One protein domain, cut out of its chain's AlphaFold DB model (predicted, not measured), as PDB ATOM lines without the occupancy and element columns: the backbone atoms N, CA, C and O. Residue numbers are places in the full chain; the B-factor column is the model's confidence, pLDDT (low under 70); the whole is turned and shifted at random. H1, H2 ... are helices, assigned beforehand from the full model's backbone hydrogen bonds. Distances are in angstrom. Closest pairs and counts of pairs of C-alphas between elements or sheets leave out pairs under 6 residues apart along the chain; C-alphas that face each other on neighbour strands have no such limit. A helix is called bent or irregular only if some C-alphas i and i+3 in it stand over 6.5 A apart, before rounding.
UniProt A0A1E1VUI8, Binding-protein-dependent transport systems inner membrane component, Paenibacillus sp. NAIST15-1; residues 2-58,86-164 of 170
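What this domain is: This is residues 2 to 58 and 86 to 164 of the 170 residues of the protein "Binding-protein-dependent transport systems inner membrane component" of Paenibacillus sp. NAIST15-1 (UniProt A0A1E1VUI8). Three helical rods lie in a loose row, with H4 in the middle between H3b and H7a, neighbours running opposite ways; the long helix H7 ends in a bent arm, H7b, that packs on the first part of H4. H6 folds back on H7a as a hairpin, the short H5 sits among H2, H3a and H6, and H1 packs on H3b at the far side of the row from H7a. The printed part has 136 residues with seven named helices, H1 to H7 in order along the chain, and no named strand; the class is all helix. The whole is loose, with a radius of gyration of the C-alphas of 17.7 A, and elongated, spanning 60 by 38 by 22 A.

Where its parts are: Find C-alpha 134 at (202.402, 194.160, 275.430), where H7, residues 134 to 164, begins. By its hydrogen bonds it was assigned as one helix, but it is bent: C-alphas 154 and 157 are 7.2 A apart, and its arms are H7a, residues 134 to 154, 30.7 A long, and H7b, residues 157 to 164, which ends at C-alpha 164 at (221.533, 181.016, 312.193). H4, residues 86 to 101, is 22.6 A long. H3, residues 31 to 54, was likewise assigned as one helix but is bent, with C-alphas 41 and 44 6.8 A apart; its arms are H3a, residues 31 to 41, and H3b, residues 44 to 54. H6 is residues 118 to 127, H5 residues 104 to 109, H2 residues 11 to 24 and 19.9 A long, and H1 residues 2 to 7, from C-alpha 2 at (189.174, 182.372, 315.403).

How they stand to each other: Start at H7a, which touches H6 in a hairpin, a shallow tilt of 25 degrees, opposite ways; the closest C-alphas are Leu 122 and Phe 137, 5.8 A. H7a and H4 only just touch, with 3 pairs of C-alphas within 8 A, the closest those of Ile 97 and Ile 148, 6.8 A. H7b touches H4 at Pro 86 and Leu 159, their closest C-alphas, 4.8 A. On H4, residues 87 to 91 touch H3b, opposite ways at 17 degrees, a shallow tilt, the closest C-alphas being Gly 46 and Val 91, 5.6 A. H1 touches H3b at a steep tilt of 47 degrees, with C-alphas Leu 3 and Ser 44 closest, 5.7 A. H5 touches H3a, closest C-alphas Leu 34 and Val 109, 6.9 A, and only just touches H2, with 3 pairs within 8 A, the closest Phe 19 and Val 109, 6.8 A. H3b and H7a are apart. Each O i to N i+4 pair is within hydrogen-bond range in H1, H3a, H3b and H5; the counts are 8 of 10 in H2, 11 of 12 in H4, 5 of 6 in H6, 15 of 17 in H7a and 1 of 4 in H7b, where 1 of 5 O i to N i+3 pairs is within range.

The domain as a whole: The C-alphas farthest apart, Pro 58 and Thr 130, are 60.9 A apart. Residues 59 to 85 are not printed, and C-alphas 58 and 86 stand 16.0 A apart across the cut. Of the links printed whole, none is long. Confidence is under 70 at residues 129 to 132 and 160 to 164.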
ATOM      1  N   THR A   2     190.286 181.585 315.977       80.94
ATOM      2  CA  THR A   2     189.174 182.372 315.403       80.94
ATOM      3  C   THR A   2     189.578 183.286 314.237       80.94
ATOM      4  O   THR A   2     188.884 183.316 313.230       80.94
ATOM      5  N   LEU A   3     190.733 183.961 314.323       80.69
ATOM      6  CA  LEU A   3     191.254 184.803 313.235       80.69
ATOM      7  C   LEU A   3     191.514 184.033 311.925       80.69
ATOM      8  O   LEU A   3     191.176 184.534 310.859       80.69
ATOM      9  N   LEU A   4     192.039 182.801 311.994       78.38
ATOM     10  CA  LEU A   4     192.269 181.983 310.793       78.38
ATOM     11  C   LEU A   4     190.953 181.569 310.152       78.38
ATOM     12  O   LEU A   4     190.819 181.631 308.937       78.38
ATOM     13  N   ILE A   5     189.976 181.180 310.973       82.44
ATOM     14  CA  ILE A   5     188.658 180.753 310.494       82.44
ATOM     15  C   ILE A   5     187.974 181.899 309.738       82.44
ATOM     16  O   ILE A   5     187.399 181.675 308.679       82.44
ATOM     17  N   LEU A   6     188.095 183.135 310.235       81.31
ATOM     18  CA  LEU A   6     187.594 184.322 309.538       81.31
ATOM     19  C   LEU A   6     188.301 184.552 308.192       81.31
ATOM     20  O   LEU A   6     187.654 184.940 307.226       81.31
ATOM     21  N   GLN A   7     189.605 184.278 308.104       76.44
ATOM     22  CA  GLN A   7     190.393 184.459 306.880       76.44
ATOM     23  C   GLN A   7     190.166 183.354 305.832       76.44
ATOM     24  O   GLN A   7     190.431 183.565 304.653       76.44
ATOM     25  N   MET A   8     189.649 182.189 306.235       81.88
ATOM     26  CA  MET A   8     189.249 181.119 305.310       81.88
ATOM     27  C   MET A   8     187.979 181.463 304.516       81.88
ATOM     28  O   MET A   8     187.634 180.748 303.575       81.88
ATOM     29  N   PHE A   9     187.281 182.548 304.871       81.50
ATOM     30  CA  PHE A   9     186.173 183.055 304.075       81.50
ATOM     31  C   PHE A   9     186.680 183.558 302.708       81.50
ATOM     32  O   PHE A   9     187.655 184.312 302.666       81.50
ATOM     33  N   PRO A  10     186.037 183.194 301.582       77.75
ATOM     34  CA  PRO A  10     186.526 183.567 300.260       77.75
ATOM     35  C   PRO A  10     186.611 185.087 300.077       77.75
ATOM     36  O   PRO A  10     185.593 185.782 300.063       77.75
ATOM     37  N   GLY A  11     187.827 185.599 299.867       75.88
ATOM     38  CA  GLY A  11     188.079 187.037 299.726       75.88
ATOM     39  C   GLY A  11     187.306 187.692 298.578       75.88
ATOM     40  O   GLY A  11     186.883 188.833 298.695       75.88
ATOM     41  N   PHE A  12     187.031 186.970 297.488       73.69
ATOM     42  CA  PHE A  12     186.250 187.516 296.373       73.69
ATOM     43  C   PHE A  12     184.786 187.801 296.751       73.69
ATOM     44  O   PHE A  12     184.194 188.761 296.266       73.69
ATOM     45  N   LEU A  13     184.203 187.010 297.659       81.44
ATOM     46  CA  LEU A  13     182.830 187.224 298.129       81.44
ATOM     47  C   LEU A  13     182.732 188.443 299.054       81.44
ATOM     48  O   LEU A  13     181.710 189.128 299.065       81.44
ATOM     49  N   SER A  14     183.791 188.742 299.813       85.50
ATOM     50  CA  SER A  14     183.812 189.896 300.714       85.50
ATOM     51  C   SER A  14     184.012 191.229 299.989       85.50
ATOM     52  O   SER A  14     183.668 192.267 300.551       85.50
ATOM     53  N   ILE A  15     184.466 191.229 298.729       87.19
ATOM     54  CA  ILE A  15     184.657 192.443 297.918       87.19
ATOM     55  C   ILE A  15     183.379 193.286 297.834       87.19
ATOM     56  O   ILE A  15     183.436 194.501 298.015       87.19
ATOM     57  N   MET A  16     182.218 192.663 297.597       88.75
ATOM     58  CA  MET A  16     180.951 193.399 297.495       88.75
ATOM     59  C   MET A  16     180.592 194.081 298.824       88.75
ATOM     60  O   MET A  16     180.188 195.243 298.848       88.75
ATOM     61  N   ALA A  17     180.790 193.381 299.943       90.69
ATOM     62  CA  ALA A  17     180.551 193.933 301.273       90.69
ATOM     63  C   ALA A  17     181.511 195.094 301.582       90.69
ATOM     64  O   ALA A  17     181.081 196.139 302.068       90.69
ATOM     65  N   ILE A  18     182.792 194.939 301.242       91.31
ATOM     66  CA  ILE A  18     183.815 195.980 301.390       91.31
ATOM     67  C   ILE A  18     183.462 197.216 300.553       91.31
ATOM     68  O   ILE A  18     183.551 198.337 301.048       91.31
ATOM     69  N   PHE A  19     183.008 197.025 299.313       91.75
ATOM     70  CA  PHE A  19     182.583 198.115 298.437       91.75
ATOM     71  C   PHE A  19     181.435 198.928 299.057       91.75
ATOM     72  O   PHE A  19     181.508 200.158 299.131       91.75
ATOM     73  N   VAL A  20     180.397 198.249 299.559       93.31
ATOM     74  CA  VAL A  20     179.268 198.903 300.239       93.31
ATOM     75  C   VAL A  20     179.733 199.634 301.501       93.31
ATOM     76  O   VAL A  20     179.324 200.773 301.727       93.31
ATOM     77  N   LEU A  21     180.629 199.031 302.285       94.44
ATOM     78  CA  LEU A  21     181.186 199.645 303.491       94.44
ATOM     79  C   LEU A  21     181.972 200.923 303.170       94.44
ATOM     80  O   LEU A  21     181.761 201.952 303.814       94.44
ATOM     81  N   LEU A  22     182.839 200.900 302.156       95.88
ATOM     82  CA  LEU A  22     183.573 202.091 301.717       95.88
ATOM     83  C   LEU A  22     182.642 203.192 301.206       95.88
ATOM     84  O   LEU A  22     182.877 204.371 301.456       95.88
ATOM     85  N   MET A  23     181.570 202.821 300.509       94.50
ATOM     86  CA  MET A  23     180.567 203.771 300.036       94.50
ATOM     87  C   MET A  23     179.817 204.431 301.204       94.50
ATOM     88  O   MET A  23     179.691 205.653 301.232       94.50
ATOM     89  N   GLN A  24     179.379 203.653 302.200       96.62
ATOM     90  CA  GLN A  24     178.703 204.172 303.398       96.62
ATOM     91  C   GLN A  24     179.614 205.067 304.248       96.62
ATOM     92  O   GLN A  24     179.171 206.077 304.788       96.62
ATOM     93  N   THR A  25     180.899 204.720 304.332       95.94
ATOM     94  CA  THR A  25     181.910 205.485 305.080       95.94
ATOM     95  C   THR A  25     182.527 206.633 304.276       95.94
ATOM     96  O   THR A  25     183.350 207.370 304.814       95.94
ATOM     97  N   LYS A  26     182.116 206.830 303.013       95.19
ATOM     98  CA  LYS A  26     182.658 207.841 302.080       95.19
ATOM     99  C   LYS A  26     184.169 207.715 301.833       95.19
ATOM    100  O   LYS A  26     184.839 208.700 301.540       95.19
ATOM    101  N   LEU A  27     184.696 206.499 301.934       96.62
ATOM    102  CA  LEU A  27     186.096 206.159 301.670       96.62
ATOM    103  C   LEU A  27     186.304 205.504 300.298       96.62
ATOM    104  O   LEU A  27     187.434 205.164 299.940       96.62
ATOM    105  N   LEU A  28     185.231 205.327 299.525       95.50
ATOM    106  CA  LEU A  28     185.317 204.862 298.145       95.50
ATOM    107  C   LEU A  28     186.097 205.866 297.285       95.50
ATOM    108  O   LEU A  28     185.991 207.072 297.494       95.50
ATOM    109  N   ASP A  29     186.863 205.365 296.315       95.94
ATOM    110  CA  ASP A  29     187.734 206.173 295.460       95.94
ATOM    111  C   ASP A  29     188.788 206.982 296.248       95.94
ATOM    112  O   ASP A  29     189.170 208.098 295.890       95.94
ATOM    113  N   THR A  30     189.279 206.422 297.358       96.38
ATOM    114  CA  THR A  30     190.381 207.004 298.133       96.38
ATOM    115  C   THR A  30     191.476 205.980 298.409       96.38
ATOM    116  O   THR A  30     191.208 204.812 298.696       96.38
ATOM    117  N   HIS A  31     192.730 206.439 298.398       95.56
ATOM    118  CA  HIS A  31     193.871 205.618 298.810       95.56
ATOM    119  C   HIS A  31     193.766 205.190 300.277       95.56
ATOM    120  O   HIS A  31     194.172 204.087 300.622       95.56
ATOM    121  N   LEU A  32     193.180 206.025 301.143       95.94
ATOM    122  CA  LEU A  32     193.003 205.702 302.559       95.94
ATOM    123  C   LEU A  32     192.046 204.520 302.756       95.94
ATOM    124  O   LEU A  32     192.366 203.610 303.515       95.94
ATOM    125  N   GLY A  33     190.918 204.491 302.038       95.44
ATOM    126  CA  GLY A  33     190.003 203.348 302.056       95.44
ATOM    127  C   GLY A  33     190.698 202.054 301.633       95.44
ATOM    128  O   GLY A  33     190.558 201.027 302.295       95.44
ATOM    129  N   LEU A  34     191.521 202.126 300.586       95.00
ATOM    130  CA  LEU A  34     192.304 200.991 300.104       95.00
ATOM    131  C   LEU A  34     193.361 200.523 301.125       95.00
ATOM    132  O   LEU A  34     193.460 199.329 301.402       95.00
ATOM    133  N   ILE A  35     194.101 201.452 301.743       95.38
ATOM    134  CA  ILE A  35     195.089 201.152 302.793       95.38
ATOM    135  C   ILE A  35     194.427 200.443 303.978       95.38
ATOM    136  O   ILE A  35     194.963 199.450 304.466       95.38
ATOM    137  N   LEU A  36     193.261 200.914 304.426       94.69
ATOM    138  CA  LEU A  36     192.544 200.304 305.548       94.69
ATOM    139  C   LEU A  36     192.106 198.866 305.249       94.69
ATOM    140  O   LEU A  36     192.196 198.017 306.134       94.69
ATOM    141  N   ILE A  37     191.678 198.575 304.016       93.44
ATOM    142  CA  ILE A  37     191.321 197.208 303.605       93.44
ATOM    143  C   ILE A  37     192.544 196.295 303.671       93.44
ATOM    144  O   ILE A  37     192.476 195.229 304.283       93.44
ATOM    145  N   TYR A  38     193.669 196.710 303.082       93.69
ATOM    146  CA  TYR A  38     194.885 195.899 303.098       93.69
ATOM    147  C   TYR A  38     195.443 195.711 304.506       93.69
ATOM    148  O   TYR A  38     195.818 194.595 304.864       93.69
ATOM    149  N   ALA A  39     195.456 196.770 305.319       93.00
ATOM    150  CA  ALA A  39     195.880 196.699 306.711       93.00
ATOM    151  C   ALA A  39     194.974 195.757 307.512       93.00
ATOM    152  O   ALA A  39     195.466 194.876 308.206       93.00
ATOM    153  N   GLY A  40     193.651 195.878 307.374       89.88
ATOM    154  CA  GLY A  40     192.697 194.984 308.029       89.88
ATOM    155  C   GLY A  40     192.881 193.521 307.617       89.88
ATOM    156  O   GLY A  40     192.893 192.631 308.468       89.88
ATOM    157  N   GLY A  41     193.080 193.272 306.320       86.56
ATOM    158  CA  GLY A  41     193.290 191.933 305.772       86.56
ATOM    159  C   GLY A  41     194.608 191.284 306.207       86.56
ATOM    160  O   GLY A  41     194.663 190.065 306.380       86.56
ATOM    161  N   SER A  42     195.661 192.074 306.433       88.38
ATOM    162  CA  SER A  42     196.985 191.564 306.810       88.38
ATOM    163  C   SER A  42     197.130 191.251 308.304       88.38
ATOM    164  O   SER A  42     198.000 190.452 308.664       88.38
ATOM    165  N   ILE A  43     196.256 191.785 309.173       89.69
ATOM    166  CA  ILE A  43     196.308 191.574 310.634       89.69
ATOM    167  C   ILE A  43     196.317 190.090 310.999       89.69
ATOM    168  O   ILE A  43     197.112 189.684 311.846       89.69
ATOM    169  N   SER A  44     195.456 189.270 310.387       87.12
ATOM    170  CA  SER A  44     195.341 187.849 310.751       87.12
ATOM    171  C   SER A  44     196.660 187.110 310.512       87.12
ATOM    172  O   SER A  44     197.224 186.525 311.438       87.12
ATOM    173  N   MET A  45     197.197 187.210 309.293       86.44
ATOM    174  CA  MET A  45     198.461 186.576 308.921       86.44
ATOM    175  C   MET A  45     199.625 187.111 309.760       86.44
ATOM    176  O   MET A  45     200.383 186.330 310.331       86.44
ATOM    177  N   GLY A  46     199.732 188.439 309.893       90.75
ATOM    178  CA  GLY A  46     200.780 189.078 310.688       90.75
ATOM    179  C   GLY A  46     200.757 188.625 312.148       90.75
ATOM    180  O   GLY A  46     201.789 188.246 312.690       90.75
ATOM    181  N   THR A  47     199.572 188.567 312.760       92.12
ATOM    182  CA  THR A  47     199.404 188.103 314.146       92.12
ATOM    183  C   THR A  47     199.849 186.656 314.309       92.12
ATOM    184  O   THR A  47     200.515 186.331 315.286       92.12
ATOM    185  N   TRP A  48     199.520 185.777 313.360       88.88
ATOM    186  CA  TRP A  48     199.901 184.367 313.445       88.88
ATOM    187  C   TRP A  48     201.389 184.125 313.273       88.88
ATOM    188  O   TRP A  48     201.959 183.352 314.040       88.88
ATOM    189  N   VAL A  49     202.016 184.808 312.315       90.69
ATOM    190  CA  VAL A  49     203.469 184.748 312.134       90.69
ATOM    191  C   VAL A  49     204.172 185.256 313.390       90.69
ATOM    192  O   VAL A  49     205.041 184.571 313.924       90.69
ATOM    193  N   MET A  50     203.756 186.414 313.907       93.56
ATOM    194  CA  MET A  50     204.357 186.999 315.106       93.56
ATOM    195  C   MET A  50     204.149 186.127 316.342       93.56
ATOM    196  O   MET A  50     205.096 185.899 317.083       93.56
ATOM    197  N   LYS A  51     202.947 185.577 316.541       91.06
ATOM    198  CA  LYS A  51     202.656 184.648 317.640       91.06
ATOM    199  C   LYS A  51     203.522 183.395 317.546       91.06
ATOM    200  O   LYS A  51     204.110 182.993 318.540       91.06
ATOM    201  N   GLY A  52     203.609 182.792 316.358       88.44
ATOM    202  CA  GLY A  52     204.455 181.623 316.127       88.44
ATOM    203  C   GLY A  52     205.922 181.904 316.443       88.44
ATOM    204  O   GLY A  52     206.571 181.068 317.055       88.44
ATOM    205  N   HIS A  53     206.418 183.095 316.094       90.44
ATOM    206  CA  HIS A  53     207.779 183.521 316.421       90.44
ATOM    207  C   HIS A  53     207.976 183.765 317.918       90.44
ATOM    208  O   HIS A  53     208.936 183.257 318.492       90.44
ATOM    209  N   PHE A  54     207.071 184.495 318.573       91.81
ATOM    210  CA  PHE A  54     207.160 184.772 320.009       91.81
ATOM    211  C   PHE A  54     207.171 183.491 320.849       91.81
ATOM    212  O   PHE A  54     207.938 183.410 321.801       91.81
ATOM    213  N   ASP A  55     206.417 182.460 320.455       90.62
ATOM    214  CA  ASP A  55     206.425 181.157 321.136       90.62
ATOM    215  C   ASP A  55     207.797 180.451 321.089       90.62
ATOM    216  O   ASP A  55     208.057 179.562 321.900       90.62
ATOM    217  N   THR A  56     208.681 180.825 320.154       88.44
ATOM    218  CA  THR A  56     210.055 180.290 320.078       88.44
ATOM    219  C   THR A  56     211.037 181.006 321.004       88.44
ATOM    220  O   THR A  56     212.126 180.489 321.258       88.44
ATOM    221  N   ILE A  57     210.677 182.187 321.518       89.69
ATOM    222  CA  ILE A  57     211.547 182.974 322.392       89.69
ATOM    223  C   ILE A  57     211.532 182.342 323.795       89.69
ATOM    224  O   ILE A  57     210.460 182.162 324.377       89.69
ATOM    225  N   PRO A  58     212.697 181.988 324.373       90.88
ATOM    226  CA  PRO A  58     212.743 181.373 325.695       90.88
ATOM    227  C   PRO A  58     212.171 182.293 326.778       90.88
ATOM    228  O   PRO A  58     212.646 183.414 326.959       90.88
ATOM    229  N   PRO A  86     213.507 189.390 312.604       90.88
ATOM    230  CA  PRO A  86     213.336 188.528 311.433       90.88
ATOM    231  C   PRO A  86     211.860 188.330 311.048       90.88
ATOM    232  O   PRO A  86     211.485 188.532 309.891       90.88
ATOM    233  N   ALA A  87     210.998 188.014 312.021       92.25
ATOM    234  CA  ALA A  87     209.567 187.815 311.797       92.25
ATOM    235  C   ALA A  87     208.849 189.121 311.428       92.25
ATOM    236  O   ALA A  87     208.055 189.144 310.486       92.25
ATOM    237  N   ILE A  88     209.181 190.228 312.102       93.75
ATOM    238  CA  ILE A  88     208.648 191.563 311.783       93.75
ATOM    239  C   ILE A  88     208.995 191.935 310.345       93.75
ATOM    240  O   ILE A  88     208.138 192.404 309.599       93.75
ATOM    241  N   THR A  89     210.240 191.682 309.941       93.19
ATOM    242  CA  THR A  89     210.704 191.939 308.579       93.19
ATOM    243  C   THR A  89     209.893 191.129 307.574       93.19
ATOM    244  O   THR A  89     209.390 191.693 306.608       93.19
ATOM    245  N   PHE A  90     209.688 189.832 307.813       91.38
ATOM    246  CA  PHE A  90     208.870 188.990 306.939       91.38
ATOM    247  C   PHE A  90     207.431 189.512 306.782       91.38
ATOM    248  O   PHE A  90     206.917 189.593 305.661       91.38
ATOM    249  N   VAL A  91     206.787 189.898 307.889       93.38
ATOM    250  CA  VAL A  91     205.425 190.456 307.874       93.38
ATOM    251  C   VAL A  91     205.388 191.798 307.143       93.38
ATOM    252  O   VAL A  91     204.487 192.024 306.333       93.38
ATOM    253  N   ALA A  92     206.373 192.670 307.368       92.69
ATOM    254  CA  ALA A  92     206.476 193.968 306.706       92.69
ATOM    255  C   ALA A  92     206.675 193.827 305.188       92.69
ATOM    256  O   ALA A  92     205.979 194.490 304.420       92.69
ATOM    257  N   LEU A  93     207.553 192.915 304.753       93.00
ATOM    258  CA  LEU A  93     207.765 192.600 303.337       93.00
ATOM    259  C   LEU A  93     206.463 192.156 302.668       93.00
ATOM    260  O   LEU A  93     206.072 192.714 301.644       93.00
ATOM    261  N   ASN A  94     205.757 191.195 303.264       91.50
ATOM    262  CA  ASN A  94     204.491 190.706 302.714       91.50
ATOM    263  C   ASN A  94     203.405 191.790 302.701       91.50
ATOM    264  O   ASN A  94     202.641 191.878 301.737       91.50
ATOM    265  N   SER A  95     203.364 192.637 303.734       93.00
ATOM    266  CA  SER A  95     202.411 193.749 303.843       93.00
ATOM    267  C   SER A  95     202.661 194.851 302.811       93.00
ATOM    268  O   SER A  95     201.740 195.599 302.497       93.00
ATOM    269  N   PHE A  96     203.875 194.942 302.264       92.81
ATOM    270  CA  PHE A  96     204.201 195.825 301.148       92.81
ATOM    271  C   PHE A  96     203.952 195.161 299.789       92.81
ATOM    272  O   PHE A  96     203.285 195.737 298.936       92.81
ATOM    273  N   ILE A  97     204.472 193.948 299.582       92.25
ATOM    274  CA  ILE A  97     204.429 193.264 298.281       92.25
ATOM    275  C   ILE A  97     202.986 192.980 297.858       92.25
ATOM    276  O   ILE A  97     202.638 193.210 296.701       92.25
ATOM    277  N   THR A  98     202.143 192.528 298.792       91.50
ATOM    278  CA  THR A  98     200.770 192.111 298.471       91.50
ATOM    279  C   THR A  98     199.948 193.262 297.878       91.50
ATOM    280  O   THR A  98     199.481 193.110 296.752       91.50
ATOM    281  N   PRO A  99     199.816 194.438 298.531       92.94
ATOM    282  CA  PRO A  99     199.108 195.571 297.930       92.94
ATOM    283  C   PRO A  99     199.793 196.132 296.684       92.94
ATOM    284  O   PRO A  99     199.124 196.638 295.790       92.94
ATOM    285  N   PHE A 100     201.127 196.075 296.626       94.06
ATOM    286  CA  PHE A 100     201.893 196.665 295.529       94.06
ATOM    287  C   PHE A 100     201.702 195.917 294.204       94.06
ATOM    288  O   PHE A 100     201.739 196.530 293.138       94.06
ATOM    289  N   MET A 101     201.479 194.601 294.268       91.94
ATOM    290  CA  MET A 101     201.217 193.755 293.099       91.94
ATOM    291  C   MET A 101     199.727 193.597 292.775       91.94
ATOM    292  O   MET A 101     199.388 193.077 291.712       91.94
ATOM    293  N   ASP A 102     198.834 194.010 293.671       93.00
ATOM    294  CA  ASP A 102     197.402 193.811 293.491       93.00
ATOM    295  C   ASP A 102     196.799 194.835 292.517       93.00
ATOM    296  O   ASP A 102     197.029 196.043 292.597       93.00
ATOM    297  N   PHE A 103     195.986 194.326 291.597       91.62
ATOM    298  CA  PHE A 103     195.221 195.110 290.633       91.62
ATOM    299  C   PHE A 103     193.708 194.923 290.802       91.62
ATOM    300  O   PHE A 103     192.950 195.788 290.373       91.62
ATOM    301  N   ILE A 104     193.253 193.856 291.474       91.25
ATOM    302  CA  ILE A 104     191.833 193.495 291.565       91.25
ATOM    303  C   ILE A 104     191.100 194.423 292.536       91.25
ATOM    304  O   ILE A 104     190.108 195.046 292.156       91.25
ATOM    305  N   LEU A 105     191.569 194.552 293.784       92.62
ATOM    306  CA  LEU A 105     190.923 195.453 294.749       92.62
ATOM    307  C   LEU A 105     190.976 196.924 294.303       92.62
ATOM    308  O   LEU A 105     189.929 197.578 294.356       92.62
ATOM    309  N   PRO A 106     192.114 197.465 293.818       94.44
ATOM    310  CA  PRO A 106     192.171 198.838 293.331       94.44
ATOM    311  C   PRO A 106     191.208 199.084 292.170       94.44
ATOM    312  O   PRO A 106     190.556 200.120 292.152       94.44
ATOM    313  N   GLN A 107     191.026 198.116 291.264       91.88
ATOM    314  CA  GLN A 107     190.072 198.221 290.154       91.88
ATOM    315  C   GLN A 107     188.614 198.376 290.600       91.88
ATOM    316  O   GLN A 107     187.799 198.937 289.870       91.88
ATOM    317  N   ILE A 108     188.280 197.909 291.800       91.25
ATOM    318  CA  ILE A 108     186.921 197.971 292.348       91.25
ATOM    319  C   ILE A 108     186.740 199.209 293.236       91.25
ATOM    320  O   ILE A 108     185.663 199.810 293.265       91.25
ATOM    321  N   VAL A 109     187.792 199.593 293.961       94.31
ATOM    322  CA  VAL A 109     187.765 200.680 294.948       94.31
ATOM    323  C   VAL A 109     188.064 202.045 294.326       94.31
ATOM    324  O   VAL A 109     187.411 203.023 294.693       94.31
ATOM    325  N   LEU A 110     189.033 202.123 293.412       95.12
ATOM    326  CA  LEU A 110     189.509 203.354 292.777       95.12
ATOM    327  C   LEU A 110     188.834 203.521 291.413       95.12
ATOM    328  O   LEU A 110     188.982 202.691 290.518       95.12
ATOM    329  N   ARG A 111     188.065 204.601 291.275       89.62
ATOM    330  CA  ARG A 111     187.239 204.919 290.102       89.62
ATOM    331  C   ARG A 111     187.844 206.022 289.243       89.62
ATOM    332  O   ARG A 111     187.641 206.027 288.034       89.62
ATOM    333  N   SER A 112     188.570 206.939 289.869       92.75
ATOM    334  CA  SER A 112     189.307 208.007 289.204       92.75
ATOM    335  C   SER A 112     190.586 207.478 288.559       92.75
ATOM    336  O   SER A 112     191.388 206.812 289.221       92.75
ATOM    337  N   SER A 113     190.825 207.823 287.291       87.88
ATOM    338  CA  SER A 113     192.039 207.413 286.574       87.88
ATOM    339  C   SER A 113     193.305 207.992 287.210       87.88
ATOM    340  O   SER A 113     194.329 207.315 287.261       87.88
ATOM    341  N   GLU A 114     193.232 209.198 287.782       93.06
ATOM    342  CA  GLU A 114     194.359 209.835 288.471       93.06
ATOM    343  C   GLU A 114     194.760 209.157 289.792       93.06
ATOM    344  O   GLU A 114     195.826 209.450 290.331       93.06
ATOM    345  N   LYS A 115     193.924 208.259 290.325       94.12
ATOM    346  CA  LYS A 115     194.189 207.537 291.578       94.12
ATOM    347  C   LYS A 115     194.636 206.102 291.352       94.12
ATOM    348  O   LYS A 115     194.899 205.402 292.319       94.12
ATOM    349  N   MET A 116     194.693 205.640 290.108       94.06
ATOM    350  CA  MET A 116     194.993 204.245 289.820       94.06
ATOM    351  C   MET A 116     196.360 203.826 290.358       94.06
ATOM    352  O   MET A 116     197.344 204.563 290.260       94.06
ATOM    353  N   THR A 117     196.435 202.603 290.879       93.94
ATOM    354  CA  THR A 117     197.728 202.023 291.251       93.94
ATOM    355  C   THR A 117     198.510 201.632 290.001       93.94
ATOM    356  O   THR A 117     197.948 201.410 288.927       93.94
ATOM    357  N   LEU A 118     199.829 201.499 290.144       91.50
ATOM    358  CA  LEU A 118     200.698 201.073 289.048       91.50
ATOM    359  C   LEU A 118     200.284 199.700 288.490       91.50
ATOM    360  O   LEU A 118     200.166 199.548 287.278       91.50
ATOM    361  N   ALA A 119     200.002 198.725 289.362       91.75
ATOM    362  CA  ALA A 119     199.557 197.390 288.960       91.75
ATOM    363  C   ALA A 119     198.209 197.421 288.214       91.75
ATOM    364  O   ALA A 119     198.072 196.787 287.168       91.75
ATOM    365  N   GLN A 120     197.245 198.215 288.693       92.12
ATOM    366  CA  GLN A 120     195.957 198.432 288.025       92.12
ATOM    367  C   GLN A 120     196.128 199.085 286.646       92.12
ATOM    368  O   GLN A 120     195.526 198.649 285.667       92.12
ATOM    369  N   GLY A 121     196.969 200.119 286.556       89.75
ATOM    370  CA  GLY A 121     197.276 200.803 285.302       89.75
ATOM    371  C   GLY A 121     197.893 199.861 284.272       89.75
ATOM    372  O   GLY A 121     197.413 199.797 283.144       89.75
ATOM    373  N   LEU A 122     198.899 199.078 284.674       89.38
ATOM    374  CA  LEU A 122     199.546 198.090 283.805       89.38
ATOM    375  C   LEU A 122     198.566 197.022 283.321       89.38
ATOM    376  O   LEU A 122     198.547 196.715 282.130       89.38
ATOM    377  N   TYR A 123     197.719 196.495 284.208       88.31
ATOM    378  CA  TYR A 123     196.691 195.531 283.824       88.31
ATOM    379  C   TYR A 123     195.736 196.106 282.762       88.31
ATOM    380  O   TYR A 123     195.470 195.463 281.745       88.31
ATOM    381  N   ASN A 124     195.303 197.359 282.918       87.44
ATOM    382  CA  ASN A 124     194.426 198.021 281.949       87.44
ATOM    383  C   ASN A 124     195.062 198.208 280.558       87.44
ATOM    384  O   ASN A 124     194.337 198.302 279.566       87.44
ATOM    385  N   MET A 125     196.396 198.238 280.445       84.19
ATOM    386  CA  MET A 125     197.086 198.336 279.148       84.19
ATOM    387  C   MET A 125     196.982 197.059 278.312       84.19
ATOM    388  O   MET A 125     197.045 197.126 277.086       84.19
ATOM    389  N   VAL A 126     196.846 195.901 278.964       83.81
ATOM    390  CA  VAL A 126     196.744 194.593 278.298       83.81
ATOM    391  C   VAL A 126     195.315 194.069 278.237       83.81
ATOM    392  O   VAL A 126     195.003 193.302 277.334       83.81
ATOM    393  N   ALA A 127     194.439 194.512 279.143       81.44
ATOM    394  CA  ALA A 127     193.025 194.141 279.142       81.44
ATOM    395  C   ALA A 127     192.231 194.759 277.972       81.44
ATOM    396  O   ALA A 127     191.193 194.230 277.586       81.44
ATOM    397  N   ASN A 128     192.708 195.868 277.395       73.50
ATOM    398  CA  ASN A 128     192.081 196.498 276.234       73.50
ATOM    399  C   ASN A 128     192.573 195.845 274.928       73.50
ATOM    400  O   ASN A 128     193.675 196.126 274.455       73.50
ATOM    401  N   GLU A 129     191.739 194.991 274.327       62.69
ATOM    402  CA  GLU A 129     192.093 194.150 273.166       62.69
ATOM    403  C   GLU A 129     192.444 194.925 271.882       62.69
ATOM    404  O   GLU A 129     193.089 194.385 270.987       62.69
ATOM    405  N   THR A 130     192.059 196.199 271.767       62.66
ATOM    406  CA  THR A 130     192.174 196.961 270.510       62.66
ATOM    407  C   THR A 130     193.555 197.592 270.279       62.66
ATOM    408  O   THR A 130     193.855 197.977 269.155       62.66
ATOM    409  N   ASN A 131     194.387 197.727 271.321       55.75
ATOM    410  CA  ASN A 131     195.713 198.372 271.275       55.75
ATOM    411  C   ASN A 131     196.637 197.827 272.386       55.75
ATOM    412  O   ASN A 131     197.314 198.589 273.085       55.75
ATOM    413  N   SER A 132     196.641 196.506 272.590       63.88
ATOM    414  CA  SER A 132     197.432 195.866 273.643       63.88
ATOM    415  C   SER A 132     198.932 196.075 273.397       63.88
ATOM    416  O   SER A 132     199.599 195.393 272.620       63.88
ATOM    417  N   SER A 133     199.496 197.070 274.078       73.00
ATOM    418  CA  SER A 133     200.919 197.395 273.998       73.00
ATOM    419  C   SER A 133     201.697 196.482 274.942       73.00
ATOM    420  O   SER A 133     202.215 196.925 275.967       73.00
ATOM    421  N   PHE A 134     201.752 195.188 274.609       82.94
ATOM    422  CA  PHE A 134     202.402 194.160 275.430       82.94
ATOM    423  C   PHE A 134     203.858 194.517 275.760       82.94
ATOM    424  O   PHE A 134     204.313 194.302 276.880       82.94
ATOM    425  N   THR A 135     204.574 195.148 274.824       86.44
ATOM    426  CA  THR A 135     205.935 195.657 275.042       86.44
ATOM    427  C   THR A 135     205.995 196.697 276.162       86.44
ATOM    428  O   THR A 135     206.868 196.623 277.025       86.44
ATOM    429  N   THR A 136     205.053 197.641 276.195       86.25
ATOM    430  CA  THR A 136     204.992 198.672 277.240       86.25
ATOM    431  C   THR A 136     204.590 198.079 278.586       86.25
ATOM    432  O   THR A 136     205.165 198.440 279.611       86.25
ATOM    433  N   PHE A 137     203.663 197.117 278.589       88.25
ATOM    434  CA  PHE A 137     203.324 196.352 279.786       88.25
ATOM    435  C   PHE A 137     204.538 195.602 280.344       88.25
ATOM    436  O   PHE A 137     204.826 195.715 281.531       88.25
ATOM    437  N   ALA A 138     205.285 194.891 279.494       88.44
ATOM    438  CA  ALA A 138     206.479 194.156 279.901       88.44
ATOM    439  C   ALA A 138     207.551 195.092 280.484       88.44
ATOM    440  O   ALA A 138     208.119 194.796 281.534       88.44
ATOM    441  N   ALA A 139     207.783 196.253 279.859       90.31
ATOM    442  CA  ALA A 139     208.687 197.271 280.394       90.31
ATOM    443  C   ALA A 139     208.225 197.783 281.771       90.31
ATOM    444  O   ALA A 139     209.023 197.876 282.704       90.31
ATOM    445  N   GLY A 140     206.927 198.055 281.928       89.12
ATOM    446  CA  GLY A 140     206.340 198.458 283.203       89.12
ATOM    447  C   GLY A 140     206.429 197.378 284.284       89.12
ATOM    448  O   GLY A 140     206.754 197.685 285.426       89.12
ATOM    449  N   ALA A 141     206.227 196.107 283.930       88.25
ATOM    450  CA  ALA A 141     206.364 194.980 284.850       88.25
ATOM    451  C   ALA A 141     207.801 194.844 285.387       88.25
ATOM    452  O   ALA A 141     207.994 194.591 286.577       88.25
ATOM    453  N   VAL A 142     208.815 195.089 284.548       91.00
ATOM    454  CA  VAL A 142     210.218 195.149 284.999       91.00
ATOM    455  C   VAL A 142     210.428 196.303 285.982       91.00
ATOM    456  O   VAL A 142     211.062 196.112 287.018       91.00
ATOM    457  N   LEU A 143     209.854 197.482 285.716       88.81
ATOM    458  CA  LEU A 143     209.934 198.621 286.637       88.81
ATOM    459  C   LEU A 143     209.240 198.346 287.981       88.81
ATOM    460  O   LEU A 143     209.754 198.771 289.010       88.81
ATOM    461  N   VAL A 144     208.122 197.608 287.991       89.44
ATOM    462  CA  VAL A 144     207.435 197.148 289.218       89.44
ATOM    463  C   VAL A 144     208.305 196.184 290.027       89.44
ATOM    464  O   VAL A 144     208.264 196.209 291.256       89.44
ATOM    465  N   ALA A 145     209.114 195.352 289.369       90.25
ATOM    466  CA  ALA A 145     209.993 194.412 290.059       90.25
ATOM    467  C   ALA A 145     211.119 195.121 290.837       90.25
ATOM    468  O   ALA A 145     211.471 194.689 291.933       90.25
ATOM    469  N   LEU A 146     211.641 196.240 290.322       92.88
ATOM    470  CA  LEU A 146     212.752 196.984 290.934       92.88
ATOM    471  C   LEU A 146     212.535 197.379 292.409       92.88
ATOM    472  O   LEU A 146     213.400 197.045 293.225       92.88
ATOM    473  N   PRO A 147     211.441 198.063 292.807       91.81
ATOM    474  CA  PRO A 147     211.227 198.441 294.201       91.81
ATOM    475  C   PRO A 147     211.077 197.221 295.110       91.81
ATOM    476  O   PRO A 147     211.599 197.238 296.222       91.81
ATOM    477  N   ILE A 148     210.442 196.142 294.637       92.19
ATOM    478  CA  ILE A 148     210.323 194.892 295.400       92.19
ATOM    479  C   ILE A 148     211.712 194.288 295.636       92.19
ATOM    480  O   ILE A 148     212.055 193.954 296.769       92.19
ATOM    481  N   THR A 149     212.535 194.188 294.588       93.06
ATOM    482  CA  THR A 149     213.900 193.659 294.684       93.06
ATOM    483  C   THR A 149     214.769 194.511 295.602       93.06
ATOM    484  O   THR A 149     215.459 193.968 296.460       93.06
ATOM    485  N   PHE A 150     214.722 195.838 295.471       94.81
ATOM    486  CA  PHE A 150     215.481 196.745 296.332       94.81
ATOM    487  C   PHE A 150     215.095 196.581 297.803       94.81
ATOM    488  O   PHE A 150     215.960 196.444 298.669       94.81
ATOM    489  N   LEU A 151     213.791 196.541 298.078       92.44
ATOM    490  CA  LEU A 151     213.263 196.397 299.424       92.44
ATOM    491  C   LEU A 151     213.674 195.036 300.014       92.44
ATOM    492  O   LEU A 151     214.202 194.985 301.123       92.44
ATOM    493  N   TYR A 152     213.563 193.947 299.249       89.56
ATOM    494  CA  TYR A 152     214.063 192.637 299.669       89.56
ATOM    495  C   TYR A 152     215.570 192.658 299.969       89.56
ATOM    496  O   TYR A 152     215.983 192.235 301.047       89.56
ATOM    497  N   MET A 153     216.399 193.207 299.072       92.38
ATOM    498  CA  MET A 153     217.853 193.284 299.269       92.38
ATOM    499  C   MET A 153     218.244 194.099 300.504       92.38
ATOM    500  O   MET A 153     219.220 193.765 301.176       92.38
ATOM    501  N   TYR A 154     217.499 195.156 300.820       92.25
ATOM    502  CA  TYR A 154     217.737 195.964 302.013       92.25
ATOM    503  C   TYR A 154     217.427 195.187 303.304       92.25
ATOM    504  O   TYR A 154     218.175 195.254 304.284       92.25
ATOM    505  N   PHE A 155     216.339 194.414 303.298       90.44
ATOM    506  CA  PHE A 155     215.833 193.710 304.473       90.44
ATOM    507  C   PHE A 155     216.364 192.273 304.643       90.44
ATOM    508  O   PHE A 155     216.274 191.730 305.745       90.44
ATOM    509  N   GLN A 156     216.983 191.671 303.619       87.00
ATOM    510  CA  GLN A 156     217.471 190.281 303.640       87.00
ATOM    511  C   GLN A 156     218.391 189.968 304.831       87.00
ATOM    512  O   GLN A 156     218.343 188.871 305.384       87.00
ATOM    513  N   LYS A 157     219.185 190.949 305.291       86.44
ATOM    514  CA  LYS A 157     220.083 190.775 306.441       86.44
ATOM    515  C   LYS A 157     219.322 190.405 307.717       86.44
ATOM    516  O   LYS A 157     219.818 189.599 308.494       86.44
ATOM    517  N   TYR A 158     218.116 190.936 307.921       86.00
ATOM    518  CA  TYR A 158     217.302 190.625 309.097       86.00
ATOM    519  C   TYR A 158     216.648 189.244 308.998       86.00
ATOM    520  O   TYR A 158     216.405 188.620 310.023       86.00
ATOM    521  N   LEU A 159     216.411 188.741 307.782       78.69
ATOM    522  CA  LEU A 159     215.856 187.403 307.565       78.69
ATOM    523  C   LEU A 159     216.883 186.299 307.873       78.69
ATOM    524  O   LEU A 159     216.532 185.288 308.471       78.69
ATOM    525  N   ILE A 160     218.154 186.508 307.514       68.69
ATOM    526  CA  ILE A 160     219.210 185.484 307.625       68.69
ATOM    527  C   ILE A 160     219.661 185.267 309.081       68.69
ATOM    528  O   ILE A 160     219.835 184.126 309.503       68.69
ATOM    529  N   HIS A 161     219.787 186.332 309.882       60.31
ATOM    530  CA  HIS A 161     220.246 186.220 311.277       60.31
ATOM    531  C   HIS A 161     219.266 185.445 312.180       60.31
ATOM    532  O   HIS A 161     219.680 184.870 313.184       60.31
ATOM    533  N   GLY A 162     217.977 185.388 311.819       55.94
ATOM    534  CA  GLY A 162     216.978 184.590 312.539       55.94
ATOM    535  C   GLY A 162     217.121 183.079 312.333       55.94
ATOM    536  O   GLY A 162     216.729 182.310 313.204       55.94
ATOM    537  N   MET A 163     217.707 182.647 311.211       47.94
ATOM    538  CA  MET A 163     217.905 181.227 310.895       47.94
ATOM    539  C   MET A 163     219.190 180.656 311.505       47.94
ATOM    540  O   MET A 163     219.238 179.472 311.826       47.94
ATOM    541  N   THR A 164     220.228 181.475 311.686       51.88
ATOM    542  CA  THR A 164     221.533 181.016 312.193       51.88
ATOM    543  C   THR A 164     221.594 180.950 313.719       51.88
ATOM    544  O   THR A 164     222.258 180.075 314.259       51.88
TER     545      THR A 164